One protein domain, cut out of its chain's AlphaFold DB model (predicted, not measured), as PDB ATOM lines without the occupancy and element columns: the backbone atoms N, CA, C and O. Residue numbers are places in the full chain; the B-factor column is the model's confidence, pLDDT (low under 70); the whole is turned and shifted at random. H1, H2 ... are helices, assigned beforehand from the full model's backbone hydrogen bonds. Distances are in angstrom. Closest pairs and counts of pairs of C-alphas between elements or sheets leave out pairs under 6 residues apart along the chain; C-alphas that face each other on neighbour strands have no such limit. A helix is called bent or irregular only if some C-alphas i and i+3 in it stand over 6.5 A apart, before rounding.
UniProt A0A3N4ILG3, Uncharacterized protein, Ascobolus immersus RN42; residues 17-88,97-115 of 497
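What this domain is: This is residues 17 to 88 and 97 to 115 of the 497 residues of an uncharacterized protein of Ascobolus immersus RN42 (UniProt A0A3N4ILG3). One long helix, H1, runs through the core, with H4 crossing it on one side and H3 and H5, side by side, crossing it on the other. A small, irregular helix, H2, sits off the last turns of H1, away from H4 and H5. The printed part has 91 residues with five named helices, in the order H1, H2, H3, H4, H5 along the chain, and no named strand; its class is all helix. It is compact, with a radius of gyration of the C-alphas of 12.9 A, and it spans 39 by 30 by 23 A along its three main axes.

Where its parts are: The printed part begins with H1, residues 17 to 36, the longest helix by residues. Its C-alpha 17 stands at (20.437, -47.686, -22.928) and its C-alpha 36 at (-8.008, -50.476, -22.369), 28.6 A apart. H2 follows as residues 41 to 46. It is irregular: C-alphas 42 and 45 are 7.8 A apart, where a regular helix has about 5 A. H3 is residues 52 to 63, with 16.2 A from first to last C-alpha. H4 is residues 69 to 83, 21.1 A from C-alpha 69 at (8.277, -35.596, -29.213) to C-alpha 83. After the cut comes H5, residues 102 to 113, with 16.0 A from first to last C-alpha and C-alpha 113 at (15.414, -45.200, -12.408).

How they stand to each other: H1 is the hub and touches H3, H4 and H5; its centre is nearest to the mean of the C-alphas, at 2.0 A. The helix packing is mostly crossed, meaning that the helices that touch stand at large angles to each other. H1 and H3 touch, and their closest C-alphas are those of Ala 25 and Cys 58, 4.5 A apart. They run opposite ways at a steep tilt of 53 degrees. With residues 23 to 30 alone H1 touches H4, the closest C-alphas being those of Ala 26 and Ile 74 at 5.2 A. These two run the same way at a steep tilt of 68 degrees, only just short of about perpendicular. With residues 18 to 25 alone H1 touches H5, closest at the C-alphas of Ala 21 and Val 108, 6.2 A apart, and they run opposite ways at a steep tilt of 44 degrees. H3 touches H5 with residues 54 to 58 alone; the closest C-alphas, those of Val 54 and Glu 106, are 6.7 A apart, and the two run the same way at a steep tilt of 42 degrees. H3 and H4 are close but not clearly touching, with the C-alphas of Leu 62 and Arg 70 closest at 6.6 A. H2 is close to H1 but not clearly touching it, with the C-alphas of Ile 35 and Ala 44 closest at 6.6 A, and it is apart from H3, H4 and H5. H4 and H5 are apart. In H1, H3 and H4 every O i to N i+4 pair is within hydrogen-bond range; in H5 7 of 8 are, and in H2 0 of 2, beside 1 of 3 O i to N i+3 pairs.

The domain as a whole: The two C-alphas farthest apart, those of Gly 42 and Glu 115, are 40.5 A apart. Residues 89 to 96 are cut out and not printed, and C-alphas 88 and 97 stand 12.1 A apart across this cut, which lies in the link from H4 to H5. The links H1 to H2, H2 to H3 and H3 to H4 are tight. The mean pLDDT of the printed part is 71.2, and 38 printed residues are under 70, among them residues 38 to 48, 82 to 88 and 97 to 103.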
ATOM      1  N   GLU A  17      21.291 -47.097 -23.963       67.12
ATOM      2  CA  GLU A  17      20.437 -47.686 -22.928       67.12
ATOM      3  C   GLU A  17      19.228 -46.789 -22.614       67.12
ATOM      4  O   GLU A  17      18.091 -47.253 -22.553       67.12
ATOM      5  N   GLU A  18      19.438 -45.475 -22.527       71.94
ATOM      6  CA  GLU A  18      18.370 -44.489 -22.310       71.94
ATOM      7  C   GLU A  18      17.431 -44.413 -23.518       71.94
ATOM      8  O   GLU A  18      16.207 -44.392 -23.377       71.94
ATOM      9  N   ARG A  19      17.991 -44.434 -24.738       70.88
ATOM     10  CA  ARG A  19      17.193 -44.506 -25.974       70.88
ATOM     11  C   ARG A  19      16.368 -45.783 -26.023       70.88
ATOM     12  O   ARG A  19      15.235 -45.754 -26.505       70.88
ATOM     13  N   TYR A  20      16.935 -46.887 -25.552       71.38
ATOM     14  CA  TYR A  20      16.268 -48.176 -25.495       71.38
ATOM     15  C   TYR A  20      15.101 -48.166 -24.502       71.38
ATOM     16  O   TYR A  20      13.990 -48.537 -24.872       71.38
ATOM     17  N   ALA A  21      15.301 -47.646 -23.292       73.69
ATOM     18  CA  ALA A  21      14.245 -47.568 -22.287       73.69
ATOM     19  C   ALA A  21      13.132 -46.584 -22.644       73.69
ATOM     20  O   ALA A  21      11.962 -46.879 -22.430       73.69
ATOM     21  N   ILE A  22      13.458 -45.452 -23.275       79.81
ATOM     22  CA  ILE A  22      12.443 -44.518 -23.785       79.81
ATOM     23  C   ILE A  22      11.569 -45.190 -24.859       79.81
ATOM     24  O   ILE A  22      10.354 -44.986 -24.895       79.81
ATOM     25  N   ARG A  23      12.161 -46.029 -25.721       76.69
ATOM     26  CA  ARG A  23      11.405 -46.833 -26.698       76.69
ATOM     27  C   ARG A  23      10.559 -47.909 -26.014       76.69
ATOM     28  O   ARG A  23       9.404 -48.077 -26.397       76.69
ATOM     29  N   ALA A  24      11.096 -48.585 -24.999       78.12
ATOM     30  CA  ALA A  24      10.369 -49.584 -24.217       78.12
ATOM     31  C   ALA A  24       9.166 -48.963 -23.478       78.12
ATOM     32  O   ALA A  24       8.058 -49.483 -23.564       78.12
ATOM     33  N   ALA A  25       9.339 -47.787 -22.869       83.06
ATOM     34  CA  ALA A  25       8.262 -47.036 -22.228       83.06
ATOM     35  C   ALA A  25       7.179 -46.588 -23.227       83.06
ATOM     36  O   ALA A  25       5.984 -46.664 -22.938       83.06
ATOM     37  N   ALA A  26       7.573 -46.146 -24.429       84.00
ATOM     38  CA  ALA A  26       6.626 -45.793 -25.489       84.00
ATOM     39  C   ALA A  26       5.811 -47.003 -25.964       84.00
ATOM     40  O   ALA A  26       4.599 -46.886 -26.142       84.00
ATOM     41  N   LEU A  27       6.462 -48.160 -26.118       81.25
ATOM     42  CA  LEU A  27       5.801 -49.426 -26.421       81.25
ATOM     43  C   LEU A  27       4.836 -49.832 -25.301       81.25
ATOM     44  O   LEU A  27       3.714 -50.248 -25.579       81.25
ATOM     45  N   GLY A  28       5.211 -49.618 -24.040       84.31
ATOM     46  CA  GLY A  28       4.323 -49.909 -22.926       84.31
ATOM     47  C   GLY A  28       3.055 -49.064 -22.898       84.31
ATOM     48  O   GLY A  28       1.974 -49.584 -22.639       84.31
ATOM     49  N   LYS A  29       3.130 -47.786 -23.287       88.00
ATOM     50  CA  LYS A  29       1.922 -46.957 -23.459       88.00
ATOM     51  C   LYS A  29       1.046 -47.403 -24.630       88.00
ATOM     52  O   LYS A  29      -0.162 -47.178 -24.584       88.00
ATOM     53  N   VAL A  30       1.627 -47.991 -25.675       84.75
ATOM     54  CA  VAL A  30       0.864 -48.596 -26.778       84.75
ATOM     55  C   VAL A  30       0.099 -49.817 -26.272       84.75
ATOM     56  O   VAL A  30      -1.113 -49.886 -26.451       84.75
ATOM     57  N   ILE A  31       0.773 -50.709 -25.543       82.31
ATOM     58  CA  ILE A  31       0.157 -51.902 -24.947       82.31
ATOM     59  C   ILE A  31      -0.960 -51.511 -23.970       82.31
ATOM     60  O   ILE A  31      -2.068 -52.027 -24.085       82.31
ATOM     61  N   GLN A  32      -0.746 -50.504 -23.110       85.56
ATOM     62  CA  GLN A  32      -1.784 -49.988 -22.204       85.56
ATOM     63  C   GLN A  32      -3.056 -49.547 -22.946       85.56
ATOM     64  O   GLN A  32      -4.173 -49.809 -22.500       85.56
ATOM     65  N   ARG A  33      -2.901 -48.867 -24.094       84.81
ATOM     66  CA  ARG A  33      -4.039 -48.423 -24.916       84.81
ATOM     67  C   ARG A  33      -4.799 -49.598 -25.517       84.81
ATOM     68  O   ARG A  33      -6.019 -49.530 -25.592       84.81
ATOM     69  N   TYR A  34      -4.088 -50.645 -25.925       77.06
ATOM     70  CA  TYR A  34      -4.682 -51.849 -26.508       77.06
ATOM     71  C   TYR A  34      -5.393 -52.702 -25.457       77.06
ATOM     72  O   TYR A  34      -6.438 -53.265 -25.756       77.06
ATOM     73  N   ILE A  35      -4.892 -52.741 -24.220       78.88
ATOM     74  CA  ILE A  35      -5.584 -53.390 -23.098       78.88
ATOM     75  C   ILE A  35      -6.881 -52.637 -22.762       78.88
ATOM     76  O   ILE A  35      -7.928 -53.256 -22.597       78.88
ATOM     77  N   GLY A  36      -6.837 -51.299 -22.703       77.25
ATOM     78  CA  GLY A  36      -8.008 -50.476 -22.369       77.25
ATOM     79  C   GLY A  36      -9.050 -50.342 -23.488       77.25
ATOM     80  O   GLY A  36     -10.216 -50.095 -23.200       77.25
ATOM     81  N   ASN A  37      -8.644 -50.482 -24.752       77.69
ATOM     82  CA  ASN A  37      -9.511 -50.431 -25.935       77.69
ATOM     83  C   ASN A  37      -8.976 -51.391 -27.014       77.69
ATOM     84  O   ASN A  37      -8.328 -50.942 -27.966       77.69
ATOM     85  N   PRO A  38      -9.216 -52.708 -26.884       69.06
ATOM     86  CA  PRO A  38      -8.709 -53.678 -27.842       69.06
ATOM     87  C   PRO A  38      -9.390 -53.468 -29.202       69.06
ATOM     88  O   PRO A  38     -10.618 -53.537 -29.279       69.06
ATOM     89  N   PRO A  39      -8.631 -53.233 -30.291       65.12
ATOM     90  CA  PRO A  39      -9.218 -53.081 -31.623       65.12
ATOM     91  C   PRO A  39      -9.882 -54.376 -32.119       65.12
ATOM     92  O   PRO A  39     -10.817 -54.310 -32.910       65.12
ATOM     93  N   ASP A  40      -9.449 -55.529 -31.593       68.06
ATOM     94  CA  ASP A  40     -10.048 -56.846 -31.810       68.06
ATOM     95  C   ASP A  40     -10.446 -57.465 -30.458       68.06
ATOM     96  O   ASP A  40      -9.608 -58.012 -29.737       68.06
ATOM     97  N   ALA A  41     -11.740 -57.432 -30.120       58.59
ATOM     98  CA  ALA A  41     -12.273 -57.964 -28.857       58.59
ATOM     99  C   ALA A  41     -11.936 -59.454 -28.606       58.59
ATOM    100  O   ALA A  41     -11.953 -59.911 -27.467       58.59
ATOM    101  N   GLY A  42     -11.591 -60.210 -29.654       60.78
ATOM    102  CA  GLY A  42     -11.208 -61.622 -29.565       60.78
ATOM    103  C   GLY A  42      -9.762 -61.894 -29.129       60.78
ATOM    104  O   GLY A  42      -9.419 -63.054 -28.935       60.78
ATOM    105  N   ARG A  43      -8.913 -60.865 -28.985       60.75
ATOM    106  CA  ARG A  43      -7.475 -61.015 -28.669       60.75
ATOM    107  C   ARG A  43      -7.051 -60.374 -27.352       60.75
ATOM    108  O   ARG A  43      -5.862 -60.297 -27.066       60.75
ATOM    109  N   ALA A  44      -7.998 -59.928 -26.531       58.66
ATOM    110  CA  ALA A  44      -7.691 -59.287 -25.252       58.66
ATOM    111  C   ALA A  44      -6.831 -60.171 -24.320       58.66
ATOM    112  O   ALA A  44      -6.051 -59.641 -23.541       58.66
ATOM    113  N   GLY A  45      -6.922 -61.503 -24.442       61.69
ATOM    114  CA  GLY A  45      -6.108 -62.457 -23.679       61.69
ATOM    115  C   GLY A  45      -4.700 -62.731 -24.227       61.69
ATOM    116  O   GLY A  45      -3.975 -63.498 -23.609       61.69
ATOM    117  N   GLU A  46      -4.313 -62.153 -25.372       66.00
ATOM    118  CA  GLU A  46      -2.964 -62.309 -25.955       66.00
ATOM    119  C   GLU A  46      -1.971 -61.256 -25.427       66.00
ATOM    120  O   GLU A  46      -0.772 -61.363 -25.681       66.00
ATOM    121  N   TYR A  47      -2.449 -60.231 -24.714       67.38
ATOM    122  CA  TYR A  47      -1.601 -59.168 -24.179       67.38
ATOM    123  C   TYR A  47      -1.217 -59.458 -22.727       67.38
ATOM    124  O   TYR A  47      -2.078 -59.859 -21.938       67.38
ATOM    125  N   PRO A  48       0.048 -59.230 -22.342       66.81
ATOM    126  CA  PRO A  48       0.457 -59.387 -20.958       66.81
ATOM    127  C   PRO A  48      -0.274 -58.360 -20.082       66.81
ATOM    128  O   PRO A  48      -0.345 -57.175 -20.415       66.81
ATOM    129  N   LEU A  49      -0.839 -58.830 -18.970       72.25
ATOM    130  CA  LEU A  49      -1.395 -57.971 -17.928       72.25
ATOM    131  C   LEU A  49      -0.218 -57.386 -17.154       72.25
ATOM    132  O   LEU A  49       0.454 -58.121 -16.443       72.25
ATOM    133  N   TRP A  50       0.055 -56.101 -17.343       79.06
ATOM    134  CA  TRP A  50       1.069 -55.389 -16.569       79.06
ATOM    135  C   TRP A  50       0.413 -54.586 -15.460       79.06
ATOM    136  O   TRP A  50      -0.684 -54.056 -15.651       79.06
ATOM    137  N   ASP A  51       1.105 -54.471 -14.333       82.56
ATOM    138  CA  ASP A  51       0.657 -53.661 -13.213       82.56
ATOM    139  C   ASP A  51       0.630 -52.160 -13.568       82.56
ATOM    140  O   ASP A  51       1.412 -51.641 -14.379       82.56
ATOM    141  N   ASP A  52      -0.264 -51.426 -12.909       82.31
ATOM    142  CA  ASP A  52      -0.385 -49.972 -13.000       82.31
ATOM    143  C   ASP A  52       0.919 -49.265 -12.588       82.31
ATOM    144  O   ASP A  52       1.224 -48.166 -13.075       82.31
ATOM    145  N   GLU A  53       1.736 -49.899 -11.740       83.19
ATOM    146  CA  GLU A  53       3.065 -49.407 -11.371       83.19
ATOM    147  C   GLU A  53       3.998 -49.314 -12.593       83.19
ATOM    148  O   GLU A  53       4.664 -48.290 -12.803       83.19
ATOM    149  N   VAL A  54       3.999 -50.330 -13.459       79.38
ATOM    150  CA  VAL A  54       4.829 -50.377 -14.673       79.38
ATOM    151  C   VAL A  54       4.412 -49.281 -15.653       79.38
ATOM    152  O   VAL A  54       5.256 -48.569 -16.216       79.38
ATOM    153  N   PHE A  55       3.106 -49.061 -15.811       85.56
ATOM    154  CA  PHE A  55       2.593 -47.962 -16.632       85.56
ATOM    155  C   PHE A  55       2.935 -46.586 -16.053       85.56
ATOM    156  O   PHE A  55       3.269 -45.669 -16.813       85.56
ATOM    157  N   THR A  56       2.936 -46.448 -14.727       84.81
ATOM    158  CA  THR A  56       3.350 -45.218 -14.037       84.81
ATOM    159  C   THR A  56       4.838 -44.923 -14.260       84.81
ATOM    160  O   THR A  56       5.212 -43.775 -14.536       84.81
ATOM    161  N   LYS A  57       5.702 -45.948 -14.241       81.88
ATOM    162  CA  LYS A  57       7.132 -45.825 -14.595       81.88
ATOM    163  C   LYS A  57       7.313 -45.395 -16.055       81.88
ATOM    164  O   LYS A  57       8.102 -44.490 -16.341       81.88
ATOM    165  N   CYS A  58       6.520 -45.956 -16.973       85.19
ATOM    166  CA  CYS A  58       6.522 -45.547 -18.379       85.19
ATOM    167  C   CYS A  58       6.104 -44.077 -18.553       85.19
ATOM    168  O   CYS A  58       6.739 -43.335 -19.304       85.19
ATOM    169  N   ASP A  59       5.062 -43.628 -17.846       84.19
ATOM    170  CA  ASP A  59       4.631 -42.227 -17.869       84.19
ATOM    171  C   ASP A  59       5.688 -41.277 -17.315       84.19
ATOM    172  O   ASP A  59       5.907 -40.214 -17.897       84.19
ATOM    173  N   THR A  60       6.369 -41.677 -16.244       83.12
ATOM    174  CA  THR A  60       7.433 -40.885 -15.619       83.12
ATOM    175  C   THR A  60       8.603 -40.677 -16.579       83.12
ATOM    176  O   THR A  60       9.043 -39.544 -16.774       83.12
ATOM    177  N   LEU A  61       9.059 -41.733 -17.263       79.88
ATOM    178  CA  LEU A  61      10.123 -41.619 -18.267       79.88
ATOM    179  C   LEU A  61       9.699 -40.782 -19.479       79.88
ATOM    180  O   LEU A  61      10.460 -39.945 -19.966       79.88
ATOM    181  N   LEU A  62       8.467 -40.962 -19.962       82.00
ATOM    182  CA  LEU A  62       7.961 -40.203 -21.107       82.00
ATOM    183  C   LEU A  62       7.629 -38.744 -20.761       82.00
ATOM    184  O   LEU A  62       7.575 -37.914 -21.669       82.00
ATOM    185  N   ALA A  63       7.423 -38.407 -19.486       79.50
ATOM    186  CA  ALA A  63       7.205 -37.034 -19.030       79.50
ATOM    187  C   ALA A  63       8.457 -36.153 -19.170       79.50
ATOM    188  O   ALA A  63       8.334 -34.936 -19.297       79.50
ATOM    189  N   VAL A  64       9.651 -36.757 -19.206       72.75
ATOM    190  CA  VAL A  64      10.922 -36.052 -19.460       72.75
ATOM    191  C   VAL A  64      11.025 -35.594 -20.923       72.75
ATOM    192  O   VAL A  64      11.773 -34.673 -21.253       72.75
ATOM    193  N   MET A  65      10.246 -36.198 -21.826       73.06
ATOM    194  CA  MET A  65      10.207 -35.801 -23.230       73.06
ATOM    195  C   MET A  65       9.372 -34.535 -23.446       73.06
ATOM    196  O   MET A  65       8.392 -34.267 -22.755       73.06
ATOM    197  N   THR A  66       9.705 -33.774 -24.493       74.62
ATOM    198  CA  THR A  66       8.877 -32.626 -24.886       74.62
ATOM    199  C   THR A  66       7.476 -33.074 -25.318       74.62
ATOM    200  O   THR A  66       7.294 -34.152 -25.898       74.62
ATOM    201  N   ALA A  67       6.486 -32.199 -25.116       71.00
ATOM    202  CA  ALA A  67       5.096 -32.448 -25.498       71.00
ATOM    203  C   ALA A  67       4.911 -32.765 -26.999       71.00
ATOM    204  O   ALA A  67       3.953 -33.443 -27.354       71.00
ATOM    205  N   GLY A  68       5.826 -32.324 -27.874       67.38
ATOM    206  CA  GLY A  68       5.799 -32.635 -29.309       67.38
ATOM    207  C   GLY A  68       6.494 -33.950 -29.686       67.38
ATOM    208  O   GLY A  68       6.081 -34.619 -30.635       67.38
ATOM    209  N   SER A  69       7.529 -34.358 -28.945       72.88
ATOM    210  CA  SER A  69       8.277 -35.596 -29.213       72.88
ATOM    211  C   SER A  69       7.545 -36.841 -28.712       72.88
ATOM    212  O   SER A  69       7.596 -37.884 -29.365       72.88
ATOM    213  N   ARG A  70       6.836 -36.731 -27.579       78.94
ATOM    214  CA  ARG A  70       6.117 -37.852 -26.954       78.94
ATOM    215  C   ARG A  70       5.046 -38.468 -27.876       78.94
ATOM    216  O   ARG A  70       5.101 -39.680 -28.073       78.94
ATOM    217  N   PRO A  71       4.126 -37.704 -28.502       77.94
ATOM    218  CA  PRO A  71       3.135 -38.273 -29.416       77.94
ATOM    219  C   PRO A  71       3.771 -38.955 -30.626       77.94
ATOM    220  O   PRO A  71       3.355 -40.046 -30.989       77.94
ATOM    221  N   ARG A  72       4.825 -38.364 -31.208       75.94
ATOM    222  CA  ARG A  72       5.523 -38.932 -32.375       75.94
ATOM    223  C   ARG A  72       6.172 -40.273 -32.061       75.94
ATOM    224  O   ARG A  72       6.085 -41.190 -32.871       75.94
ATOM    225  N   LEU A  73       6.803 -40.388 -30.891       78.44
ATOM    226  CA  LEU A  73       7.422 -41.636 -30.460       78.44
ATOM    227  C   LEU A  73       6.369 -42.718 -30.191       78.44
ATOM    228  O   LEU A  73       6.550 -43.848 -30.627       78.44
ATOM    229  N   ILE A  74       5.253 -42.362 -29.543       80.38
ATOM    230  CA  ILE A  74       4.133 -43.288 -29.320       80.38
ATOM    231  C   ILE A  74       3.526 -43.729 -30.659       80.38
ATOM    232  O   ILE A  74       3.284 -44.912 -30.844       80.38
ATOM    233  N   THR A  75       3.337 -42.825 -31.623       79.81
ATOM    234  CA  THR A  75       2.846 -43.170 -32.970       79.81
ATOM    235  C   THR A  75       3.827 -44.059 -33.737       79.81
ATOM    236  O   THR A  75       3.402 -44.975 -34.431       79.81
ATOM    237  N   ALA A  76       5.136 -43.829 -33.607       72.62
ATOM    238  CA  ALA A  76       6.144 -44.689 -34.222       72.62
ATOM    239  C   ALA A  76       6.165 -46.088 -33.584       72.62
ATOM    240  O   ALA A  76       6.216 -47.084 -34.302       72.62
ATOM    241  N   ALA A  77       6.068 -46.162 -32.251       75.81
ATOM    242  CA  ALA A  77       5.939 -47.420 -31.523       75.81
ATOM    243  C   ALA A  77       4.651 -48.158 -31.915       75.81
ATOM    244  O   ALA A  77       4.693 -49.360 -32.140       75.81
ATOM    245  N   GLN A  78       3.545 -47.430 -32.085       80.69
ATOM    246  CA  GLN A  78       2.263 -47.959 -32.544       80.69
ATOM    247  C   GLN A  78       2.370 -48.559 -33.948       80.69
ATOM    248  O   GLN A  78       2.022 -49.712 -34.148       80.69
ATOM    249  N   ALA A  79       2.930 -47.821 -34.910       73.06
ATOM    250  CA  ALA A  79       3.110 -48.317 -36.273       73.06
ATOM    251  C   ALA A  79       4.036 -49.546 -36.332       73.06
ATOM    252  O   ALA A  79       3.820 -50.454 -37.135       73.06
ATOM    253  N   GLN A  80       5.062 -49.587 -35.476       68.56
ATOM    254  CA  GLN A  80       5.935 -50.750 -35.344       68.56
ATOM    255  C   GLN A  80       5.189 -51.945 -34.735       68.56
ATOM    256  O   GLN A  80       5.349 -53.064 -35.218       68.56
ATOM    257  N   PHE A  81       4.366 -51.697 -33.716       71.00
ATOM    258  CA  PHE A  81       3.529 -52.700 -33.065       71.00
ATOM    259  C   PHE A  81       2.504 -53.292 -34.043       71.00
ATOM    260  O   PHE A  81       2.449 -54.504 -34.214       71.00
ATOM    261  N   ASP A  82       1.792 -52.446 -34.789       69.19
ATOM    262  CA  ASP A  82       0.792 -52.862 -35.781       69.19
ATOM    263  C   ASP A  82       1.413 -53.607 -36.979       69.19
ATOM    264  O   ASP A  82       0.779 -54.466 -37.600       69.19
ATOM    265  N   GLY A  83       2.667 -53.287 -37.321       63.22
ATOM    266  CA  GLY A  83       3.423 -53.947 -38.389       63.22
ATOM    267  C   GLY A  83       3.956 -55.334 -38.012       63.22
ATOM    268  O   GLY A  83       4.135 -56.184 -38.888       63.22
ATOM    269  N   GLN A  84       4.187 -55.595 -36.724       62.12
ATOM    270  CA  GLN A  84       4.657 -56.885 -36.218       62.12
ATOM    271  C   GLN A  84       3.453 -57.786 -35.904       62.12
ATOM    272  O   GLN A  84       3.022 -57.924 -34.769       62.12
ATOM    273  N   ARG A  85       2.895 -58.425 -36.945       49.38
ATOM    274  CA  ARG A  85       1.659 -59.241 -36.878       49.38
ATOM    275  C   ARG A  85       1.698 -60.477 -35.965       49.38
ATOM    276  O   ARG A  85       0.679 -61.154 -35.842       49.38
ATOM    277  N   ARG A  86       2.834 -60.797 -35.347       45.66
ATOM    278  CA  ARG A  86       2.968 -61.834 -34.321       45.66
ATOM    279  C   ARG A  86       4.100 -61.464 -33.371       45.66
ATOM    280  O   ARG A  86       5.156 -61.033 -33.830       45.66
ATOM    281  N   PHE A  87       3.921 -61.774 -32.092       50.22
ATOM    282  CA  PHE A  87       4.999 -61.953 -31.117       50.22
ATOM    283  C   PHE A  87       5.864 -63.198 -31.450       50.22
ATOM    284  O   PHE A  87       6.327 -63.892 -30.555       50.22
ATOM    285  N   ASP A  88       6.063 -63.520 -32.739       36.25
ATOM    286  CA  ASP A  88       6.876 -64.654 -33.179       36.25
ATOM    287  C   ASP A  88       8.336 -64.222 -33.170       36.25
ATOM    288  O   ASP A  88       8.841 -63.482 -34.019       36.25
ATOM    289  N   GLU A  97      14.024 -65.877 -23.313       45.66
ATOM    290  CA  GLU A  97      14.492 -64.560 -23.786       45.66
ATOM    291  C   GLU A  97      13.582 -63.949 -24.859       45.66
ATOM    292  O   GLU A  97      13.947 -62.957 -25.506       45.66
ATOM    293  N   LYS A  98      12.426 -64.562 -25.123       47.41
ATOM    294  CA  LYS A  98      11.618 -64.267 -26.306       47.41
ATOM    295  C   LYS A  98      10.503 -63.269 -26.023       47.41
ATOM    296  O   LYS A  98      10.335 -62.305 -26.771       47.41
ATOM    297  N   GLU A  99       9.794 -63.428 -24.923       55.34
ATOM    298  CA  GLU A  99       8.607 -62.623 -24.663       55.34
ATOM    299  C   GLU A  99       8.967 -61.224 -24.136       55.34
ATOM    300  O   GLU A  99       9.967 -61.011 -23.446       55.34
ATOM    301  N   ILE A 100       8.176 -60.219 -24.523       57.19
ATOM    302  CA  ILE A 100       8.180 -58.914 -23.853       57.19
ATOM    303  C   ILE A 100       7.340 -59.111 -22.590       57.19
ATOM    304  O   ILE A 100       6.138 -58.852 -22.586       57.19
ATOM    305  N   THR A 101       7.967 -59.661 -21.554       66.75
ATOM    306  CA  THR A 101       7.335 -59.889 -20.255       66.75
ATOM    307  C   THR A 101       7.343 -58.613 -19.418       66.75
ATOM    308  O   THR A 101       8.096 -57.669 -19.685       66.75
ATOM    309  N   GLU A 102       6.496 -58.588 -18.392       67.38
ATOM    310  CA  GLU A 102       6.519 -57.550 -17.361       67.38
ATOM    311  C   GLU A 102       7.903 -57.460 -16.705       67.38
ATOM    312  O   GLU A 102       8.501 -56.389 -16.695       67.38
ATOM    313  N   GLU A 103       8.473 -58.600 -16.299       68.19
ATOM    314  CA  GLU A 103       9.802 -58.692 -15.678       68.19
ATOM    315  C   GLU A 103      10.911 -58.086 -16.552       68.19
ATOM    316  O   GLU A 103      11.799 -57.386 -16.063       68.19
ATOM    317  N   TRP A 104      10.853 -58.309 -17.871       72.75
ATOM    318  CA  TRP A 104      11.799 -57.711 -18.810       72.75
ATOM    319  C   TRP A 104      11.660 -56.186 -18.860       72.75
ATOM    320  O   TRP A 104      12.668 -55.473 -18.872       72.75
ATOM    321  N   LEU A 105      10.426 -55.674 -18.894       68.69
ATOM    322  CA  LEU A 105      10.185 -54.238 -18.943       68.69
ATOM    323  C   LEU A 105      10.586 -53.581 -17.619       68.69
ATOM    324  O   LEU A 105      11.280 -52.567 -17.636       68.69
ATOM    325  N   GLU A 106      10.227 -54.176 -16.486       69.56
ATOM    326  CA  GLU A 106      10.633 -53.713 -15.163       69.56
ATOM    327  C   GLU A 106      12.148 -53.677 -15.003       69.56
ATOM    328  O   GLU A 106      12.682 -52.669 -14.545       69.56
ATOM    329  N   HIS A 107      12.861 -54.717 -15.442       68.94
ATOM    330  CA  HIS A 107      14.321 -54.742 -15.402       68.94
ATOM    331  C   HIS A 107      14.934 -53.572 -16.188       68.94
ATOM    332  O   HIS A 107      15.828 -52.885 -15.693       68.94
ATOM    333  N   VAL A 108      14.419 -53.295 -17.392       65.06
ATOM    334  CA  VAL A 108      14.880 -52.179 -18.235       65.06
ATOM    335  C   VAL A 108      14.555 -50.817 -17.608       65.06
ATOM    336  O   VAL A 108      15.356 -49.888 -17.715       65.06
ATOM    337  N   LEU A 109      13.393 -50.679 -16.963       68.50
ATOM    338  CA  LEU A 109      12.958 -49.435 -16.323       68.50
ATOM    339  C   LEU A 109      13.727 -49.161 -15.020       68.50
ATOM    340  O   LEU A 109      14.210 -48.046 -14.815       68.50
ATOM    341  N   ASN A 110      13.881 -50.170 -14.161       70.25
ATOM    342  CA  ASN A 110      14.540 -50.051 -12.858       70.25
ATOM    343  C   ASN A 110      16.047 -49.802 -13.012       70.25
ATOM    344  O   ASN A 110      16.587 -48.959 -12.303       70.25
ATOM    345  N   ALA A 111      16.707 -50.413 -14.007       59.84
ATOM    346  CA  ALA A 111      18.126 -50.171 -14.293       59.84
ATOM    347  C   ALA A 111      18.466 -48.691 -14.571       59.84
ATOM    348  O   ALA A 111      19.614 -48.290 -14.427       59.84
ATOM    349  N   ILE A 112      17.486 -47.870 -14.961       61.41
ATOM    350  CA  ILE A 112      17.680 -46.440 -15.258       61.41
ATOM    351  C   ILE A 112      17.108 -45.542 -14.162       61.41
ATOM    352  O   ILE A 112      17.645 -44.464 -13.919       61.41
ATOM    353  N   LEU A 113      16.024 -45.961 -13.503       60.12
ATOM    354  CA  LEU A 113      15.414 -45.200 -12.408       60.12
ATOM    355  C   LEU A 113      16.206 -45.314 -11.094       60.12
ATOM    356  O   LEU A 113      16.143 -44.394 -10.281       60.12
ATOM    357  N   GLU A 114      16.952 -46.406 -10.895       53.12
ATOM    358  CA  GLU A 114      17.755 -46.654  -9.687       53.12
ATOM    359  C   GLU A 114      19.231 -46.234  -9.825       53.12
ATOM    360  O   GLU A 114      19.939 -46.154  -8.818       53.12
ATOM    361  N   GLU A 115      19.709 -45.899 -11.032       46.84
ATOM    362  CA  GLU A 115      21.027 -45.275 -11.195       46.84
ATOM    363  C   GLU A 115      20.991 -43.838 -10.632       46.84
ATOM    364  O   GLU A 115      20.205 -43.005 -11.102       46.84
TER     365      GLU A 115